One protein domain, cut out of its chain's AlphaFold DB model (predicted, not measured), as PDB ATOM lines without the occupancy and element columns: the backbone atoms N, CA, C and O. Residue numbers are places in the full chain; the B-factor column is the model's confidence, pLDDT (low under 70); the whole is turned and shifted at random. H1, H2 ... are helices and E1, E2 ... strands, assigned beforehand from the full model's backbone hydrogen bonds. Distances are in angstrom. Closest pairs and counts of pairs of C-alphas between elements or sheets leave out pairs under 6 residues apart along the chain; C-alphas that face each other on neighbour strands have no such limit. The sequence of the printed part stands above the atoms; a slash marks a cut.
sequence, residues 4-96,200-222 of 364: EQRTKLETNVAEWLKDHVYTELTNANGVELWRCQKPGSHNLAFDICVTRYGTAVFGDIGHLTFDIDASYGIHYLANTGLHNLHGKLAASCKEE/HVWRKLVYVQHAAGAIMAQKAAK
ATOM      1  N   GLU A   4      -0.673 -30.980  29.704       81.50
ATOM      2  CA  GLU A   4      -0.146 -29.915  28.841       81.50
ATOM      3  C   GLU A   4       0.028 -28.595  29.614       81.50
ATOM      4  O   GLU A   4       1.065 -27.927  29.534       81.50
ATOM      5  N   GLN A   5      -0.975 -28.222  30.413       83.19
ATOM      6  CA  GLN A   5      -0.923 -27.051  31.285       83.19
ATOM      7  C   GLN A   5       0.184 -27.188  32.335       83.19
ATOM      8  O   GLN A   5       0.861 -26.199  32.630       83.19
ATOM      9  N   ARG A   6       0.399 -28.400  32.862       82.12
ATOM     10  CA  ARG A   6       1.464 -28.709  33.821       82.12
ATOM     11  C   ARG A   6       2.845 -28.516  33.207       82.12
ATOM     12  O   ARG A   6       3.621 -27.720  33.727       82.12
ATOM     13  N   THR A   7       3.120 -29.140  32.066       87.06
ATOM     14  CA  THR A   7       4.404 -29.000  31.360       87.06
ATOM     15  C   THR A   7       4.675 -27.547  30.970       87.06
ATOM     16  O   THR A   7       5.794 -27.038  31.102       87.06
ATOM     17  N   LYS A   8       3.637 -26.823  30.534       92.00
ATOM     18  CA  LYS A   8       3.744 -25.391  30.243       92.00
ATOM     19  C   LYS A   8       4.069 -24.578  31.496       92.00
ATOM     20  O   LYS A   8       4.873 -23.648  31.424       92.00
ATOM     21  N   LEU A   9       3.457 -24.901  32.632       91.12
ATOM     22  CA  LEU A   9       3.738 -24.243  33.903       91.12
ATOM     23  C   LEU A   9       5.175 -24.507  34.363       91.12
ATOM     24  O   LEU A   9       5.861 -23.551  34.708       91.12
ATOM     25  N   GLU A  10       5.649 -25.748  34.311       91.25
ATOM     26  CA  GLU A  10       7.039 -26.111  34.632       91.25
ATOM     27  C   GLU A  10       8.038 -25.325  33.774       91.25
ATOM     28  O   GLU A  10       8.981 -24.729  34.297       91.25
ATOM     29  N   THR A  11       7.771 -25.230  32.467       94.31
ATOM     30  CA  THR A  11       8.584 -24.440  31.529       94.31
ATOM     31  C   THR A  11       8.596 -22.956  31.904       94.31
ATOM     32  O   THR A  11       9.651 -22.325  31.955       94.31
ATOM     33  N   ASN A  12       7.425 -22.386  32.201       95.38
ATOM     34  CA  ASN A  12       7.311 -20.987  32.604       95.38
ATOM     35  C   ASN A  12       8.026 -20.713  33.930       95.38
ATOM     36  O   ASN A  12       8.702 -19.698  34.054       95.38
ATOM     37  N   VAL A  13       7.894 -21.606  34.914       95.56
ATOM     38  CA  VAL A  13       8.555 -21.478  36.216       95.56
ATOM     39  C   VAL A  13      10.069 -21.499  36.055       95.56
ATOM     40  O   VAL A  13      10.735 -20.643  36.633       95.56
ATOM     41  N   ALA A  14      10.604 -22.402  35.231       94.44
ATOM     42  CA  ALA A  14      12.031 -22.434  34.938       94.44
ATOM     43  C   ALA A  14      12.522 -21.111  34.328       94.44
ATOM     44  O   ALA A  14      13.550 -20.583  34.741       94.44
ATOM     45  N   GLU A  15      11.757 -20.528  33.403       96.38
ATOM     46  CA  GLU A  15      12.076 -19.224  32.815       96.38
ATOM     47  C   GLU A  15      11.950 -18.070  33.829       96.38
ATOM     48  O   GLU A  15      12.779 -17.160  33.845       96.38
ATOM     49  N   TRP A  16      10.939 -18.092  34.703       96.69
ATOM     50  CA  TRP A  16      10.723 -17.056  35.720       96.69
ATOM     51  C   TRP A  16      11.774 -17.076  36.832       96.69
ATOM     52  O   TRP A  16      12.114 -16.013  37.358       96.69
ATOM     53  N   LEU A  17      12.280 -18.260  37.185       96.75
ATOM     54  CA  LEU A  17      13.267 -18.467  38.247       96.75
ATOM     55  C   LEU A  17      14.712 -18.583  37.736       96.75
ATOM     56  O   LEU A  17      15.622 -18.773  38.537       96.75
ATOM     57  N   LYS A  18      14.971 -18.429  36.431       96.06
ATOM     58  CA  LYS A  18      16.316 -18.616  35.847       96.06
ATOM     59  C   LYS A  18      17.412 -17.722  36.445       96.06
ATOM     60  O   LYS A  18      18.580 -18.093  36.433       96.06
ATOM     61  N   ASP A  19      17.033 -16.544  36.944       96.31
ATOM     62  CA  ASP A  19      17.945 -15.570  37.560       96.31
ATOM     63  C   ASP A  19      17.958 -15.673  39.099       96.31
ATOM     64  O   ASP A  19      18.590 -14.847  39.770       96.31
ATOM     65  N   HIS A  20      17.217 -16.619  39.684       97.81
ATOM     66  CA  HIS A  20      17.224 -16.839  41.126       97.81
ATOM     67  C   HIS A  20      18.523 -17.509  41.561       97.81
ATOM     68  O   HIS A  20      19.070 -18.384  40.896       97.81
ATOM     69  N   VAL A  21      19.000 -17.093  42.730       97.12
ATOM     70  CA  VAL A  21      20.134 -17.687  43.430       97.12
ATOM     71  C   VAL A  21      19.614 -18.401  44.669       97.12
ATOM     72  O   VAL A  21      18.747 -17.886  45.384       97.12
ATOM     73  N   TYR A  22      20.183 -19.573  44.935       97.81
ATOM     74  CA  TYR A  22      19.825 -20.439  46.050       97.81
ATOM     75  C   TYR A  22      20.941 -20.396  47.098       97.81
ATOM     76  O   TYR A  22      22.042 -20.909  46.904       97.81
ATOM     77  N   THR A  23      20.685 -19.702  48.202       97.56
ATOM     78  CA  THR A  23      21.692 -19.453  49.245       97.56
ATOM     79  C   THR A  23      21.377 -20.272  50.487       97.56
ATOM     80  O   THR A  23      20.321 -20.078  51.088       97.56
ATOM     81  N   GLU A  24      22.299 -21.142  50.899       97.00
ATOM     82  CA  GLU A  24      22.231 -21.817  52.200       97.00
ATOM     83  C   GLU A  24      22.447 -20.773  53.302       97.00
ATOM     84  O   GLU A  24      23.506 -20.148  53.383       97.00
ATOM     85  N   LEU A  25      21.425 -20.538  54.125       96.50
ATOM     86  CA  LEU A  25      21.502 -19.619  55.262       96.50
ATOM     87  C   LEU A  25      21.984 -20.337  56.522       96.50
ATOM     88  O   LEU A  25      22.730 -19.769  57.319       96.50
ATOM     89  N   THR A  26      21.545 -21.580  56.716       93.31
ATOM     90  CA  THR A  26      22.057 -22.461  57.766       93.31
ATOM     91  C   THR A  26      21.816 -23.922  57.407       93.31
ATOM     92  O   THR A  26      20.834 -24.250  56.746       93.31
ATOM     93  N   ASN A  27      22.716 -24.787  57.859       90.19
ATOM     94  CA  ASN A  27      22.597 -26.236  57.789       90.19
ATOM     95  C   ASN A  27      23.283 -26.821  59.028       90.19
ATOM     96  O   ASN A  27      24.434 -27.253  58.998       90.19
ATOM     97  N   ALA A  28      22.622 -26.669  60.173       82.75
ATOM     98  CA  ALA A  28      23.181 -27.009  61.474       82.75
ATOM     99  C   ALA A  28      22.077 -27.412  62.454       82.75
ATOM    100  O   ALA A  28      20.951 -26.925  62.387       82.75
ATOM    101  N   ASN A  29      22.415 -28.283  63.411       81.75
ATOM    102  CA  ASN A  29      21.518 -28.705  64.495       81.75
ATOM    103  C   ASN A  29      20.163 -29.271  64.015       81.75
ATOM    104  O   ASN A  29      19.137 -29.076  64.667       81.75
ATOM    105  N   GLY A  30      20.150 -29.970  62.874       78.50
ATOM    106  CA  GLY A  30      18.930 -30.553  62.302       78.50
ATOM    107  C   GLY A  30      17.964 -29.528  61.697       78.50
ATOM    108  O   GLY A  30      16.773 -29.821  61.567       78.50
ATOM    109  N   VAL A  31      18.466 -28.334  61.368       88.44
ATOM    110  CA  VAL A  31      17.756 -27.297  60.618       88.44
ATOM    111  C   VAL A  31      18.547 -26.967  59.364       88.44
ATOM    112  O   VAL A  31      19.732 -26.642  59.434       88.44
ATOM    113  N   GLU A  32      17.862 -27.012  58.233       94.31
ATOM    114  CA  GLU A  32      18.376 -26.603  56.937       94.31
ATOM    115  C   GLU A  32      17.483 -25.483  56.388       94.31
ATOM    116  O   GLU A  32      16.273 -25.649  56.258       94.31
ATOM    117  N   LEU A  33      18.069 -24.321  56.097       96.81
ATOM    118  CA  LEU A  33      17.355 -23.135  55.633       96.81
ATOM    119  C   LEU A  33      18.003 -22.587  54.369       96.81
ATOM    120  O   LEU A  33      19.187 -22.239  54.368       96.81
ATOM    121  N   TRP A  34      17.193 -22.424  53.331       98.31
ATOM    122  CA  TRP A  34      17.610 -21.888  52.043       98.31
ATOM    123  C   TRP A  34      16.798 -20.669  51.672       98.31
ATOM    124  O   TRP A  34      15.583 -20.654  51.844       98.31
ATOM    125  N   ARG A  35      17.479 -19.674  51.106       98.25
ATOM    126  CA  ARG A  35      16.857 -18.514  50.479       98.25
ATOM    127  C   ARG A  35      16.900 -18.644  48.970       98.25
ATOM    128  O   ARG A  35      17.984 -18.743  48.396       98.25
ATOM    129  N   CYS A  36      15.734 -18.589  48.345       98.12
ATOM    130  CA  CYS A  36      15.535 -18.678  46.907       98.12
ATOM    131  C   CYS A  36      15.105 -17.299  46.402       98.12
ATOM    132  O   CYS A  36      13.948 -16.910  46.560       98.12
ATOM    133  N   GLN A  37      16.026 -16.517  45.832       97.69
ATOM    134  CA  GLN A  37      15.702 -15.153  45.396       97.69
ATOM    135  C   GLN A  37      16.546 -14.681  44.215       97.69
ATOM    136  O   GLN A  37      17.734 -14.990  44.118       97.69
ATOM    137  N   LYS A  38      15.963 -13.833  43.366       97.19
ATOM    138  CA  LYS A  38      16.716 -13.052  42.384       97.19
ATOM    139  C   LYS A  38      17.485 -11.921  43.085       97.19
ATOM    140  O   LYS A  38      16.873 -11.147  43.823       97.19
ATOM    141  N   PRO A  39      18.799 -11.752  42.852       95.81
ATOM    142  CA  PRO A  39      19.557 -10.651  43.443       95.81
ATOM    143  C   PRO A  39      18.921  -9.282  43.157       95.81
ATOM    144  O   PRO A  39      18.660  -8.931  42.008       95.81
ATOM    145  N   GLY A  40      18.663  -8.506  44.214       93.62
ATOM    146  CA  GLY A  40      18.064  -7.170  44.110       93.62
ATOM    147  C   GLY A  40      16.553  -7.139  43.847       93.62
ATOM    148  O   GLY A  40      16.022  -6.065  43.574       93.62
ATOM    149  N   SER A  41      15.851  -8.274  43.928       94.25
ATOM    150  CA  SER A  41      14.396  -8.354  43.766       94.25
ATOM    151  C   SER A  41      13.772  -9.301  44.790       94.25
ATOM    152  O   SER A  41      14.369 -10.302  45.171       94.25
ATOM    153  N   HIS A  42      12.543  -8.999  45.207       92.31
ATOM    154  CA  HIS A  42      11.727  -9.891  46.038       92.31
ATOM    155  C   HIS A  42      10.657 -10.641  45.235       92.31
ATOM    156  O   HIS A  42       9.937 -11.454  45.803       92.31
ATOM    157  N   ASN A  43      10.561 -10.389  43.924       94.62
ATOM    158  CA  ASN A  43       9.589 -11.058  43.065       94.62
ATOM    159  C   ASN A  43       9.847 -12.568  43.046       94.62
ATOM    160  O   ASN A  43      10.945 -12.999  42.673       94.62
ATOM    161  N   LEU A  44       8.835 -13.346  43.427       95.81
ATOM    162  CA  LEU A  44       8.904 -14.796  43.596       95.81
ATOM    163  C   LEU A  44      10.032 -15.234  44.546       95.81
ATOM    164  O   LEU A  44      10.595 -16.311  44.369       95.81
ATOM    165  N   ALA A  45      10.426 -14.394  45.507       97.69
ATOM    166  CA  ALA A  45      11.415 -14.764  46.512       97.69
ATOM    167  C   ALA A  45      10.753 -15.555  47.645       97.69
ATOM    168  O   ALA A  45       9.680 -15.184  48.119       97.69
ATOM    169  N   PHE A  46      11.396 -16.621  48.106       98.50
ATOM    170  CA  PHE A  46      10.904 -17.430  49.218       98.50
ATOM    171  C   PHE A  46      12.040 -18.149  49.929       98.50
ATOM    172  O   PHE A  46      13.118 -18.343  49.370       98.50
ATOM    173  N   ASP A  47      11.775 -18.550  51.167       98.50
ATOM    174  CA  ASP A  47      12.677 -19.370  51.959       98.50
ATOM    175  C   ASP A  47      12.100 -20.794  52.088       98.50
ATOM    176  O   ASP A  47      10.884 -20.975  52.212       98.50
ATOM    177  N   ILE A  48      12.973 -21.806  52.060       97.94
ATOM    178  CA  ILE A  48      12.661 -23.213  52.359       97.94
ATOM    179  C   ILE A  48      13.341 -23.568  53.681       97.94
ATOM    180  O   ILE A  48      14.568 -23.549  53.771       97.94
ATOM    181  N   CYS A  49      12.553 -23.900  54.699       96.88
ATOM    182  CA  CYS A  49      13.007 -24.278  56.032       96.88
ATOM    183  C   CYS A  49      12.660 -25.743  56.308       96.88
ATOM    184  O   CYS A  49      11.494 -26.093  56.483       96.88
ATOM    185  N   VAL A  50      13.674 -26.597  56.363       94.25
ATOM    186  CA  VAL A  50      13.567 -28.016  56.699       94.25
ATOM    187  C   VAL A  50      13.983 -28.208  58.153       94.25
ATOM    188  O   VAL A  50      15.061 -27.787  58.572       94.25
ATOM    189  N   THR A  51      13.135 -28.873  58.933       90.81
ATOM    190  CA  THR A  51      13.396 -29.180  60.344       90.81
ATOM    191  C   THR A  51      13.057 -30.634  60.656       90.81
ATOM    192  O   THR A  51      12.333 -31.297  59.916       90.81
ATOM    193  N   ARG A  52      13.492 -31.128  61.821       83.94
ATOM    194  CA  ARG A  52      13.083 -32.451  62.336       83.94
ATOM    195  C   ARG A  52      11.567 -32.655  62.501       83.94
ATOM    196  O   ARG A  52      11.161 -33.777  62.764       83.94
ATOM    197  N   TYR A  53      10.754 -31.599  62.444       85.31
ATOM    198  CA  TYR A  53       9.308 -31.672  62.688       85.31
ATOM    199  C   TYR A  53       8.462 -31.451  61.437       85.31
ATOM    200  O   TYR A  53       7.249 -31.613  61.498       85.31
ATOM    201  N   GLY A  54       9.072 -31.025  60.338       88.25
ATOM    202  CA  GLY A  54       8.323 -30.553  59.187       88.25
ATOM    203  C   GLY A  54       9.168 -29.681  58.278       88.25
ATOM    204  O   GLY A  54      10.236 -29.189  58.670       88.25
ATOM    205  N   THR A  55       8.636 -29.445  57.084       94.88
ATOM    206  CA  THR A  55       9.208 -28.519  56.108       94.88
ATOM    207  C   THR A  55       8.237 -27.375  55.860       94.88
ATOM    208  O   THR A  55       7.052 -27.596  55.624       94.88
ATOM    209  N   ALA A  56       8.729 -26.143  55.916       96.12
ATOM    210  CA  ALA A  56       7.948 -24.942  55.672       96.12
ATOM    211  C   ALA A  56       8.562 -24.136  54.529       96.12
ATOM    212  O   ALA A  56       9.774 -23.945  54.468       96.12
ATOM    213  N   VAL A  57       7.706 -23.629  53.653       97.31
ATOM    214  CA  VAL A  57       8.054 -22.700  52.583       97.31
ATOM    215  C   VAL A  57       7.251 -21.433  52.794       97.31
ATOM    216  O   VAL A  57       6.043 -21.500  53.022       97.31
ATOM    217  N   PHE A  58       7.905 -20.279  52.729       96.81
ATOM    218  CA  PHE A  58       7.234 -18.996  52.910       96.81
ATOM    219  C   PHE A  58       7.934 -17.878  52.139       96.81
ATOM    220  O   PHE A  58       9.161 -17.801  52.098       96.81
ATOM    221  N   GLY A  59       7.145 -16.993  51.534       96.62
ATOM    222  CA  GLY A  59       7.642 -15.838  50.798       96.62
ATOM    223  C   GLY A  59       6.588 -15.217  49.890       96.62
ATOM    224  O   GLY A  59       5.389 -15.314  50.143       96.62
ATOM    225  N   ASP A  60       7.047 -14.600  48.808       96.94
ATOM    226  CA  ASP A  60       6.220 -13.942  47.793       96.94
ATOM    227  C   ASP A  60       5.330 -14.936  47.028       96.94
ATOM    228  O   ASP A  60       4.239 -14.596  46.580       96.94
ATOM    229  N   ILE A  61       5.731 -16.213  46.966       94.75
ATOM    230  CA  ILE A  61       4.893 -17.291  46.418       94.75
ATOM    231  C   ILE A  61       3.777 -17.734  47.386       94.75
ATOM    232  O   ILE A  61       3.029 -18.658  47.085       94.75
ATOM    233  N   GLY A  62       3.650 -17.100  48.554       94.31
ATOM    234  CA  GLY A  62       2.763 -17.511  49.639       94.31
ATOM    235  C   GLY A  62       3.454 -18.460  50.616       94.31
ATOM    236  O   GLY A  62       4.671 -18.407  50.792       94.31
ATOM    237  N   HIS A  63       2.674 -19.313  51.280       95.69
ATOM    238  CA  HIS A  63       3.190 -20.294  52.230       95.69
ATOM    239  C   HIS A  63       2.697 -21.707  51.911       95.69
ATOM    240  O   HIS A  63       1.585 -21.881  51.407       95.69
ATOM    241  N   LEU A  64       3.540 -22.691  52.220       96.62
ATOM    242  CA  LEU A  64       3.231 -24.116  52.242       96.62
ATOM    243  C   LEU A  64       3.891 -24.741  53.471       96.62
ATOM    244  O   LEU A  64       5.042 -24.442  53.786       96.62
ATOM    245  N   THR A  65       3.190 -25.645  54.135       95.69
ATOM    246  CA  THR A  65       3.746 -26.496  55.192       95.69
ATOM    247  C   THR A  65       3.531 -27.947  54.816       95.69
ATOM    248  O   THR A  65       2.438 -28.316  54.391       95.69
ATOM    249  N   PHE A  66       4.577 -28.749  54.967       92.88
ATOM    250  CA  PHE A  66       4.597 -30.164  54.637       92.88
ATOM    251  C   PHE A  66       4.815 -30.993  55.902       92.88
ATOM    252  O   PHE A  66       5.746 -30.728  56.672       92.88
ATOM    253  N   ASP A  67       4.029 -32.056  56.039       86.94
ATOM    254  CA  ASP A  67       4.146 -33.079  57.080       86.94
ATOM    255  C   ASP A  67       5.238 -34.102  56.705       86.94
ATOM    256  O   ASP A  67       5.021 -35.315  56.656       86.94
ATOM    257  N   ILE A  68       6.428 -33.589  56.376       80.12
ATOM    258  CA  ILE A  68       7.646 -34.360  56.101       80.12
ATOM    259  C   ILE A  68       8.782 -33.824  56.964       80.12
ATOM    260  O   ILE A  68       9.072 -32.625  56.972       80.12
ATOM    261  N   ASP A  69       9.428 -34.719  57.700       70.19
ATOM    262  CA  ASP A  69      10.558 -34.364  58.550       70.19
ATOM    263  C   ASP A  69      11.871 -34.216  57.755       70.19
ATOM    264  O   ASP A  69      11.963 -34.500  56.555       70.19
ATOM    265  N   ALA A  70      12.920 -33.774  58.451       65.62
ATOM    266  CA  ALA A  70      14.262 -33.609  57.900       65.62
ATOM    267  C   ALA A  70      14.870 -34.891  57.315       65.62
ATOM    268  O   ALA A  70      15.833 -34.790  56.559       65.62
ATOM    269  N   SER A  71      14.339 -36.082  57.621       63.28
ATOM    270  CA  SER A  71      14.826 -37.298  56.973       63.28
ATOM    271  C   SER A  71      14.521 -37.249  55.471       63.28
ATOM    272  O   SER A  71      15.340 -37.687  54.671       63.28
ATOM    273  N   TYR A  72      13.390 -36.672  55.063       72.12
ATOM    274  CA  TYR A  72      13.019 -36.461  53.660       72.12
ATOM    275  C   TYR A  72      13.726 -35.242  53.052       72.12
ATOM    276  O   TYR A  72      14.357 -35.352  51.998       72.12
ATOM    277  N   GLY A  73      13.623 -34.100  53.738       78.56
ATOM    278  CA  GLY A  73      14.299 -32.846  53.409       78.56
ATOM    279  C   GLY A  73      14.150 -32.363  51.961       78.56
ATOM    280  O   GLY A  73      13.192 -32.684  51.255       78.56
ATOM    281  N   ILE A  74      15.129 -31.572  51.509       89.44
ATOM    282  CA  ILE A  74      15.148 -30.986  50.156       89.44
ATOM    283  C   ILE A  74      15.182 -32.059  49.063       89.44
ATOM    284  O   ILE A  74      14.579 -31.876  48.009       89.44
ATOM    285  N   HIS A  75      15.821 -33.200  49.327       86.44
ATOM    286  CA  HIS A  75      15.858 -34.323  48.392       86.44
ATOM    287  C   HIS A  75      14.446 -34.801  48.021       86.44
ATOM    288  O   HIS A  75      14.149 -35.020  46.848       86.44
ATOM    289  N   TYR A  76      13.551 -34.929  49.005       86.88
ATOM    290  CA  TYR A  76      12.167 -35.320  48.741       86.88
ATOM    291  C   TYR A  76      11.415 -34.263  47.932       86.88
ATOM    292  O   TYR A  76      10.711 -34.619  46.992       86.88
ATOM    293  N   LEU A  77      11.601 -32.976  48.246       92.19
ATOM    294  CA  LEU A  77      10.993 -31.882  47.480       92.19
ATOM    295  C   LEU A  77      11.439 -31.875  46.010       92.19
ATOM    296  O   LEU A  77      10.637 -31.551  45.143       92.19
ATOM    297  N   ALA A  78      12.693 -32.237  45.734       91.88
ATOM    298  CA  ALA A  78      13.249 -32.259  44.383       91.88
ATOM    299  C   ALA A  78      12.770 -33.462  43.553       91.88
ATOM    300  O   ALA A  78      12.490 -33.315  42.368       91.88
ATOM    301  N   ASN A  79      12.680 -34.644  44.172       84.44
ATOM    302  CA  ASN A  79      12.570 -35.916  43.446       84.44
ATOM    303  C   ASN A  79      11.186 -36.577  43.524       84.44
ATOM    304  O   ASN A  79      10.959 -37.622  42.920       84.44
ATOM    305  N   THR A  80      10.252 -35.992  44.271       83.38
ATOM    306  CA  THR A  80       8.906 -36.548  44.433       83.38
ATOM    307  C   THR A  80       7.952 -35.963  43.403       83.38
ATOM    308  O   THR A  80       7.938 -34.755  43.187       83.38
ATOM    309  N   GLY A  81       7.104 -36.802  42.805       83.56
ATOM    310  CA  GLY A  81       6.036 -36.342  41.918       83.56
ATOM    311  C   GLY A  81       5.092 -35.346  42.602       83.56
ATOM    312  O   GLY A  81       4.774 -35.472  43.785       83.56
ATOM    313  N   LEU A  82       4.602 -34.370  41.840       86.94
ATOM    314  CA  LEU A  82       3.760 -33.277  42.330       86.94
ATOM    315  C   LEU A  82       2.529 -33.756  43.131       86.94
ATOM    316  O   LEU A  82       2.241 -33.205  44.193       86.94
ATOM    317  N   HIS A  83       1.849 -34.820  42.692       83.75
ATOM    318  CA  HIS A  83       0.719 -35.429  43.420       83.75
ATOM    319  C   HIS A  83       1.111 -35.939  44.811       83.75
ATOM    320  O   HIS A  83       0.419 -35.679  45.794       83.75
ATOM    321  N   ASN A  84       2.268 -36.587  44.912       84.69
ATOM    322  CA  ASN A  84       2.787 -37.073  46.184       84.69
ATOM    323  C   ASN A  84       3.195 -35.907  47.096       84.69
ATOM    324  O   ASN A  84       2.924 -35.950  48.295       84.69
ATOM    325  N   LEU A  85       3.766 -34.830  46.539       89.31
ATOM    326  CA  LEU A  85       4.052 -33.606  47.298       89.31
ATOM    327  C   LEU A  85       2.775 -32.953  47.834       89.31
ATOM    328  O   LEU A  85       2.740 -32.577  49.006       89.31
ATOM    329  N   HIS A  86       1.720 -32.866  47.018       91.50
ATOM    330  CA  HIS A  86       0.416 -32.370  47.457       91.50
ATOM    331  C   HIS A  86      -0.139 -33.202  48.619       91.50
ATOM    332  O   HIS A  86      -0.553 -32.652  49.639       91.50
ATOM    333  N   GLY A  87      -0.064 -34.534  48.519       88.12
ATOM    334  CA  GLY A  87      -0.497 -35.449  49.576       88.12
ATOM    335  C   GLY A  87       0.195 -35.208  50.924       88.12
ATOM    336  O   GLY A  87      -0.414 -35.442  51.971       88.12
ATOM    337  N   LYS A  88       1.422 -34.674  50.917       90.50
ATOM    338  CA  LYS A  88       2.204 -34.338  52.116       90.50
ATOM    339  C   LYS A  88       1.983 -32.929  52.660       90.50
ATOM    340  O   LYS A  88       2.562 -32.601  53.693       90.50
ATOM    341  N   LEU A  89       1.184 -32.092  52.005       93.06
ATOM    342  CA  LEU A  89       0.837 -30.786  52.558       93.06
ATOM    343  C   LEU A  89      -0.011 -30.938  53.825       93.06
ATOM    344  O   LEU A  89      -0.905 -31.787  53.898       93.06
ATOM    345  N   ALA A  90       0.233 -30.058  54.793       92.12
ATOM    346  CA  ALA A  90      -0.661 -29.869  55.924       92.12
ATOM    347  C   ALA A  90      -2.058 -29.484  55.411       92.12
ATOM    348  O   ALA A  90      -2.179 -28.773  54.411       92.12
ATOM    349  N   ALA A  91      -3.114 -29.901  56.117       89.12
ATOM    350  CA  ALA A  91      -4.502 -29.672  55.696       89.12
ATOM    351  C   ALA A  91      -4.805 -28.194  55.376       89.12
ATOM    352  O   ALA A  91      -5.502 -27.897  54.414       89.12
ATOM    353  N   SER A  92      -4.207 -27.251  56.113       90.56
ATOM    354  CA  SER A  92      -4.358 -25.807  55.877       90.56
ATOM    355  C   SER A  92      -3.764 -25.303  54.555       90.56
ATOM    356  O   SER A  92      -4.029 -24.170  54.168       90.56
ATOM    357  N   CYS A  93      -2.931 -26.101  53.884       93.00
ATOM    358  CA  CYS A  93      -2.297 -25.770  52.608       93.00
ATOM    359  C   CYS A  93      -2.869 -26.570  51.424       93.00
ATOM    360  O   CYS A  93      -2.445 -26.333  50.294       93.00
ATOM    361  N   LYS A  94      -3.815 -27.487  51.669       90.62
ATOM    362  CA  LYS A  94      -4.498 -28.302  50.653       90.62
ATOM    363  C   LYS A  94      -5.761 -27.604  50.157       90.62
ATOM    364  O   LYS A  94      -6.874 -28.061  50.372       90.62
ATOM    365  N   GLU A  95      -5.593 -26.429  49.557       90.31
ATOM    366  CA  GLU A  95      -6.716 -25.782  48.881       90.31
ATOM    367  C   GLU A  95      -7.060 -26.568  47.611       90.31
ATOM    368  O   GLU A  95      -6.260 -26.613  46.669       90.31
ATOM    369  N   GLU A  96      -8.251 -27.156  47.603       90.38
ATOM    370  CA  GLU A  96      -8.776 -28.010  46.542       90.38
ATOM    371  C   GLU A  96      -9.982 -27.360  45.858       90.38
ATOM    372  O   GLU A  96     -10.740 -26.595  46.462       90.38
ATOM    373  N   HIS A 200      -3.495 -22.455  42.254       89.88
ATOM    374  CA  HIS A 200      -2.602 -21.682  43.106       89.88
ATOM    375  C   HIS A 200      -1.675 -22.581  43.928       89.88
ATOM    376  O   HIS A 200      -0.465 -22.339  43.946       89.88
ATOM    377  N   VAL A 201      -2.210 -23.631  44.560       93.38
ATOM    378  CA  VAL A 201      -1.400 -24.644  45.255       93.38
ATOM    379  C   VAL A 201      -0.461 -25.328  44.272       93.38
ATOM    380  O   VAL A 201       0.732 -25.452  44.560       93.38
ATOM    381  N   TRP A 202      -0.946 -25.669  43.073       92.12
ATOM    382  CA  TRP A 202      -0.105 -26.300  42.064       92.12
ATOM    383  C   TRP A 202       1.094 -25.452  41.667       92.12
ATOM    384  O   TRP A 202       2.225 -25.936  41.676       92.12
ATOM    385  N   ARG A 203       0.877 -24.164  41.387       93.62
ATOM    386  CA  ARG A 203       1.968 -23.232  41.066       93.62
ATOM    387  C   ARG A 203       3.013 -23.172  42.170       93.62
ATOM    388  O   ARG A 203       4.202 -23.238  41.867       93.62
ATOM    389  N   LYS A 204       2.592 -23.100  43.437       95.69
ATOM    390  CA  LYS A 204       3.515 -23.114  44.583       95.69
ATOM    391  C   LYS A 204       4.359 -24.378  44.623       95.69
ATOM    392  O   LYS A 204       5.568 -24.282  44.807       95.69
ATOM    393  N   LEU A 205       3.745 -25.541  44.418       95.62
ATOM    394  CA  LEU A 205       4.460 -26.815  44.408       95.62
ATOM    395  C   LEU A 205       5.496 -26.878  43.278       95.62
ATOM    396  O   LEU A 205       6.625 -27.290  43.532       95.62
ATOM    397  N   VAL A 206       5.169 -26.377  42.081       95.88
ATOM    398  CA  VAL A 206       6.128 -26.302  40.962       95.88
ATOM    399  C   VAL A 206       7.291 -25.348  41.277       95.88
ATOM    400  O   VAL A 206       8.442 -25.696  41.020       95.88
ATOM    401  N   TYR A 207       7.036 -24.179  41.884       97.19
ATOM    402  CA  TYR A 207       8.110 -23.274  42.333       97.19
ATOM    403  C   TYR A 207       9.052 -23.955  43.333       97.19
ATOM    404  O   TYR A 207      10.274 -23.861  43.203       97.19
ATOM    405  N   VAL A 208       8.486 -24.651  44.322       96.75
ATOM    406  CA  VAL A 208       9.248 -25.348  45.364       96.75
ATOM    407  C   VAL A 208      10.070 -26.489  44.781       96.75
ATOM    408  O   VAL A 208      11.253 -26.594  45.094       96.75
ATOM    409  N   GLN A 209       9.479 -27.312  43.915       96.19
ATOM    410  CA  GLN A 209      10.167 -28.435  43.284       96.19
ATOM    411  C   GLN A 209      11.318 -27.960  42.391       96.19
ATOM    412  O   GLN A 209      12.422 -28.496  42.480       96.19
ATOM    413  N   HIS A 210      11.102 -26.904  41.597       96.88
ATOM    414  CA  HIS A 210      12.155 -26.302  40.778       96.88
ATOM    415  C   HIS A 210      13.335 -25.825  41.637       96.88
ATOM    416  O   HIS A 210      14.488 -26.165  41.367       96.88
ATOM    417  N   ALA A 211      13.051 -25.076  42.708       97.62
ATOM    418  CA  ALA A 211      14.083 -24.587  43.617       97.62
ATOM    419  C   ALA A 211      14.816 -25.723  44.340       97.62
ATOM    420  O   ALA A 211      16.041 -25.696  44.440       97.62
ATOM    421  N   ALA A 212      14.093 -26.743  44.809       96.69
ATOM    422  CA  ALA A 212      14.686 -27.911  45.447       96.69
ATOM    423  C   ALA A 212      15.624 -28.666  44.491       96.69
ATOM    424  O   ALA A 212      16.736 -29.021  44.882       96.69
ATOM    425  N   GLY A 213      15.224 -28.842  43.226       96.19
ATOM    426  CA  GLY A 213      16.072 -29.431  42.188       96.19
ATOM    427  C   GLY A 213      17.358 -28.633  41.955       96.19
ATOM    428  O   GLY A 213      18.449 -29.205  41.929       96.19
ATOM    429  N   ALA A 214      17.258 -27.304  41.872       97.00
ATOM    430  CA  ALA A 214      18.424 -26.435  41.721       97.00
ATOM    431  C   ALA A 214      19.363 -26.482  42.942       97.00
ATOM    432  O   ALA A 214      20.584 -26.538  42.782       97.00
ATOM    433  N   ILE A 215      18.813 -26.529  44.161       97.06
ATOM    434  CA  ILE A 215      19.593 -26.689  45.398       97.06
ATOM    435  C   ILE A 215      20.340 -28.027  45.401       97.06
ATOM    436  O   ILE A 215      21.526 -28.069  45.733       97.06
ATOM    437  N   MET A 216      19.682 -29.120  45.006       94.31
ATOM    438  CA  MET A 216      20.323 -30.436  44.909       94.31
ATOM    439  C   MET A 216      21.469 -30.437  43.894       94.31
ATOM    440  O   MET A 216      22.556 -30.927  44.200       94.31
ATOM    441  N   ALA A 217      21.273 -29.818  42.726       93.31
ATOM    442  CA  ALA A 217      22.332 -29.661  41.731       93.31
ATOM    443  C   ALA A 217      23.511 -28.828  42.265       93.31
ATOM    444  O   ALA A 217      24.669 -29.180  42.046       93.31
ATOM    445  N   GLN A 218      23.240 -27.756  43.019       93.00
ATOM    446  CA  GLN A 218      24.277 -26.940  43.656       93.00
ATOM    447  C   GLN A 218      25.067 -27.722  44.711       93.00
ATOM    448  O   GLN A 218      26.287 -27.574  44.787       93.00
ATOM    449  N   LYS A 219      24.403 -28.563  45.513       90.25
ATOM    450  CA  LYS A 219      25.076 -29.445  46.475       90.25
ATOM    451  C   LYS A 219      25.987 -30.446  45.769       90.25
ATOM    452  O   LYS A 219      27.161 -30.516  46.113       90.25
ATOM    453  N   ALA A 220      25.478 -31.122  44.739       85.56
ATOM    454  CA  ALA A 220      26.258 -32.067  43.943       85.56
ATOM    455  C   ALA A 220      27.466 -31.392  43.267       85.56
ATOM    456  O   ALA A 220      28.571 -31.924  43.281       85.56
ATOM    457  N   ALA A 221      27.293 -30.179  42.732       86.00
ATOM    458  CA  ALA A 221      28.390 -29.414  42.144       86.00
ATOM    459  C   ALA A 221      29.433 -28.978  43.186       86.00
ATOM    460  O   ALA A 221      30.627 -28.985  42.897       86.00
ATOM    461  N   LYS A 222      29.006 -28.605  44.401       84.94
ATOM    462  CA  LYS A 222      29.908 -28.251  45.508       84.94
ATOM    463  C   LYS A 222      30.728 -29.456  45.970       84.94
ATOM    464  O   LYS A 222      31.916 -29.300  46.232       84.94
TER     465      LYS A 222
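AT A GLANCE: This is residues 4 to 96 and 200 to 222 of the 364 residues of an uncharacterized protein of Pseudomonas sp. PAMC 29040 (UniProt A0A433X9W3). A sheet of five antiparallel strands makes a wall, and the long helix H4 packs across one of its faces, while the opposite face is bare of named helices. Three shorter helices gather round H4: H1 on one side of it, and H2 and H3 on the other, with H2 also grazing the sheet. The printed part has 116 residues, with four named helices and five named strands in the chain order H1, E1, E2, E3, E4, E5, H2, H3, H4. The sheet's order is E1, E2, E3, E4, E5, and the class is mixed, helices and strands. The whole is compact, with a radius of gyration of the C-alphas of 13.3 A and spans of 40 by 34 by 24 A.

IN THESE COORDINATES: The sheet begins with E1, residues 21 to 28, 20.5 A from first to last C-alpha, starting at C-alpha 21 at (20.134, -17.687, 43.430). E2 is residues 31 to 37 and measures 19.6 A. E3 is residues 46 to 51, 16.4 A, E4 is residues 54 to 59, 17.0 A, and E5 is residues 62 to 66, 13.7 A. H4, residues 200 to 222, is the longest helix at 33.3 A and ends at C-alpha 222 at (29.908, -28.251, 45.508). H1, residues 4 to 17, measures 20.0 A and begins at C-alpha 4 at (-0.146, -29.915, 28.841). The short helices are H2, residues 73 to 79, 10.6 A, and H3, residues 82 to 87, 8.7 A.

HOW THE PARTS SIT: The five strands form a meander, each strand the antiparallel neighbour of the one before, and each successive pair is a hairpin. E1 and E5 are the edge strands. E1 and E2 stand at 166 degrees, with N 23 and O 35 within hydrogen-bond range at 2.9 A. Between E2 and E3, N 34 and O 48 are 2.9 A apart, and between E3 and E4, N 49 and O 56 are 2.8 A apart. E4 and E5 stand at 174 degrees, with N 57 and O 64 at 2.8 A. H4 is on the sheet at a height over the sheet of 9.3 A, in two layers, a helix on one face of a sheet. It lies over E1, E3 and E5, and only just over E2, on which 3 of its C-alphas fall. It runs across the strands, at 73 degrees to E1 on the local plane. The closest C-alphas of H4 and E1 are those of Ile 215 and Tyr 22, 6.3 A apart. H4 is the hub, touching three other helices. H2 touches residues 208 to 216 of H4, about perpendicular at 77 degrees, with the C-alphas of Ala 78 and Gly 213 closest at 4.6 A. H2 only grazes the sheet, with its residues 73 to 77. H3 touches H4 at a steep tilt of 68 degrees, only just short of about perpendicular, opposite ways, and the closest C-alphas are those of Leu 82 and Leu 205, 6.8 A. H1 touches H4 with its residues 9 to 14 alone, at a steep tilt of 54 degrees, the same way; the C-alphas of Val 13 and Tyr 207 are closest at 6.4 A. H1 is not on the sheet, and it is apart from H2 and H3. In H1, H2, H3 and H4 every O i to N i+4 pair is within hydrogen-bond range.

THE WHOLE: The C-alphas farthest apart are those of Glu 4 and Asn 29, 41.7 A. Residues 97 to 199 are cut out and not printed, and C-alphas 96 and 200 are 9.5 A apart across the cut. Of the links that are printed whole, none is long. The mean pLDDT of the printed part is 91.5, and residues 70 to 71 are under 70.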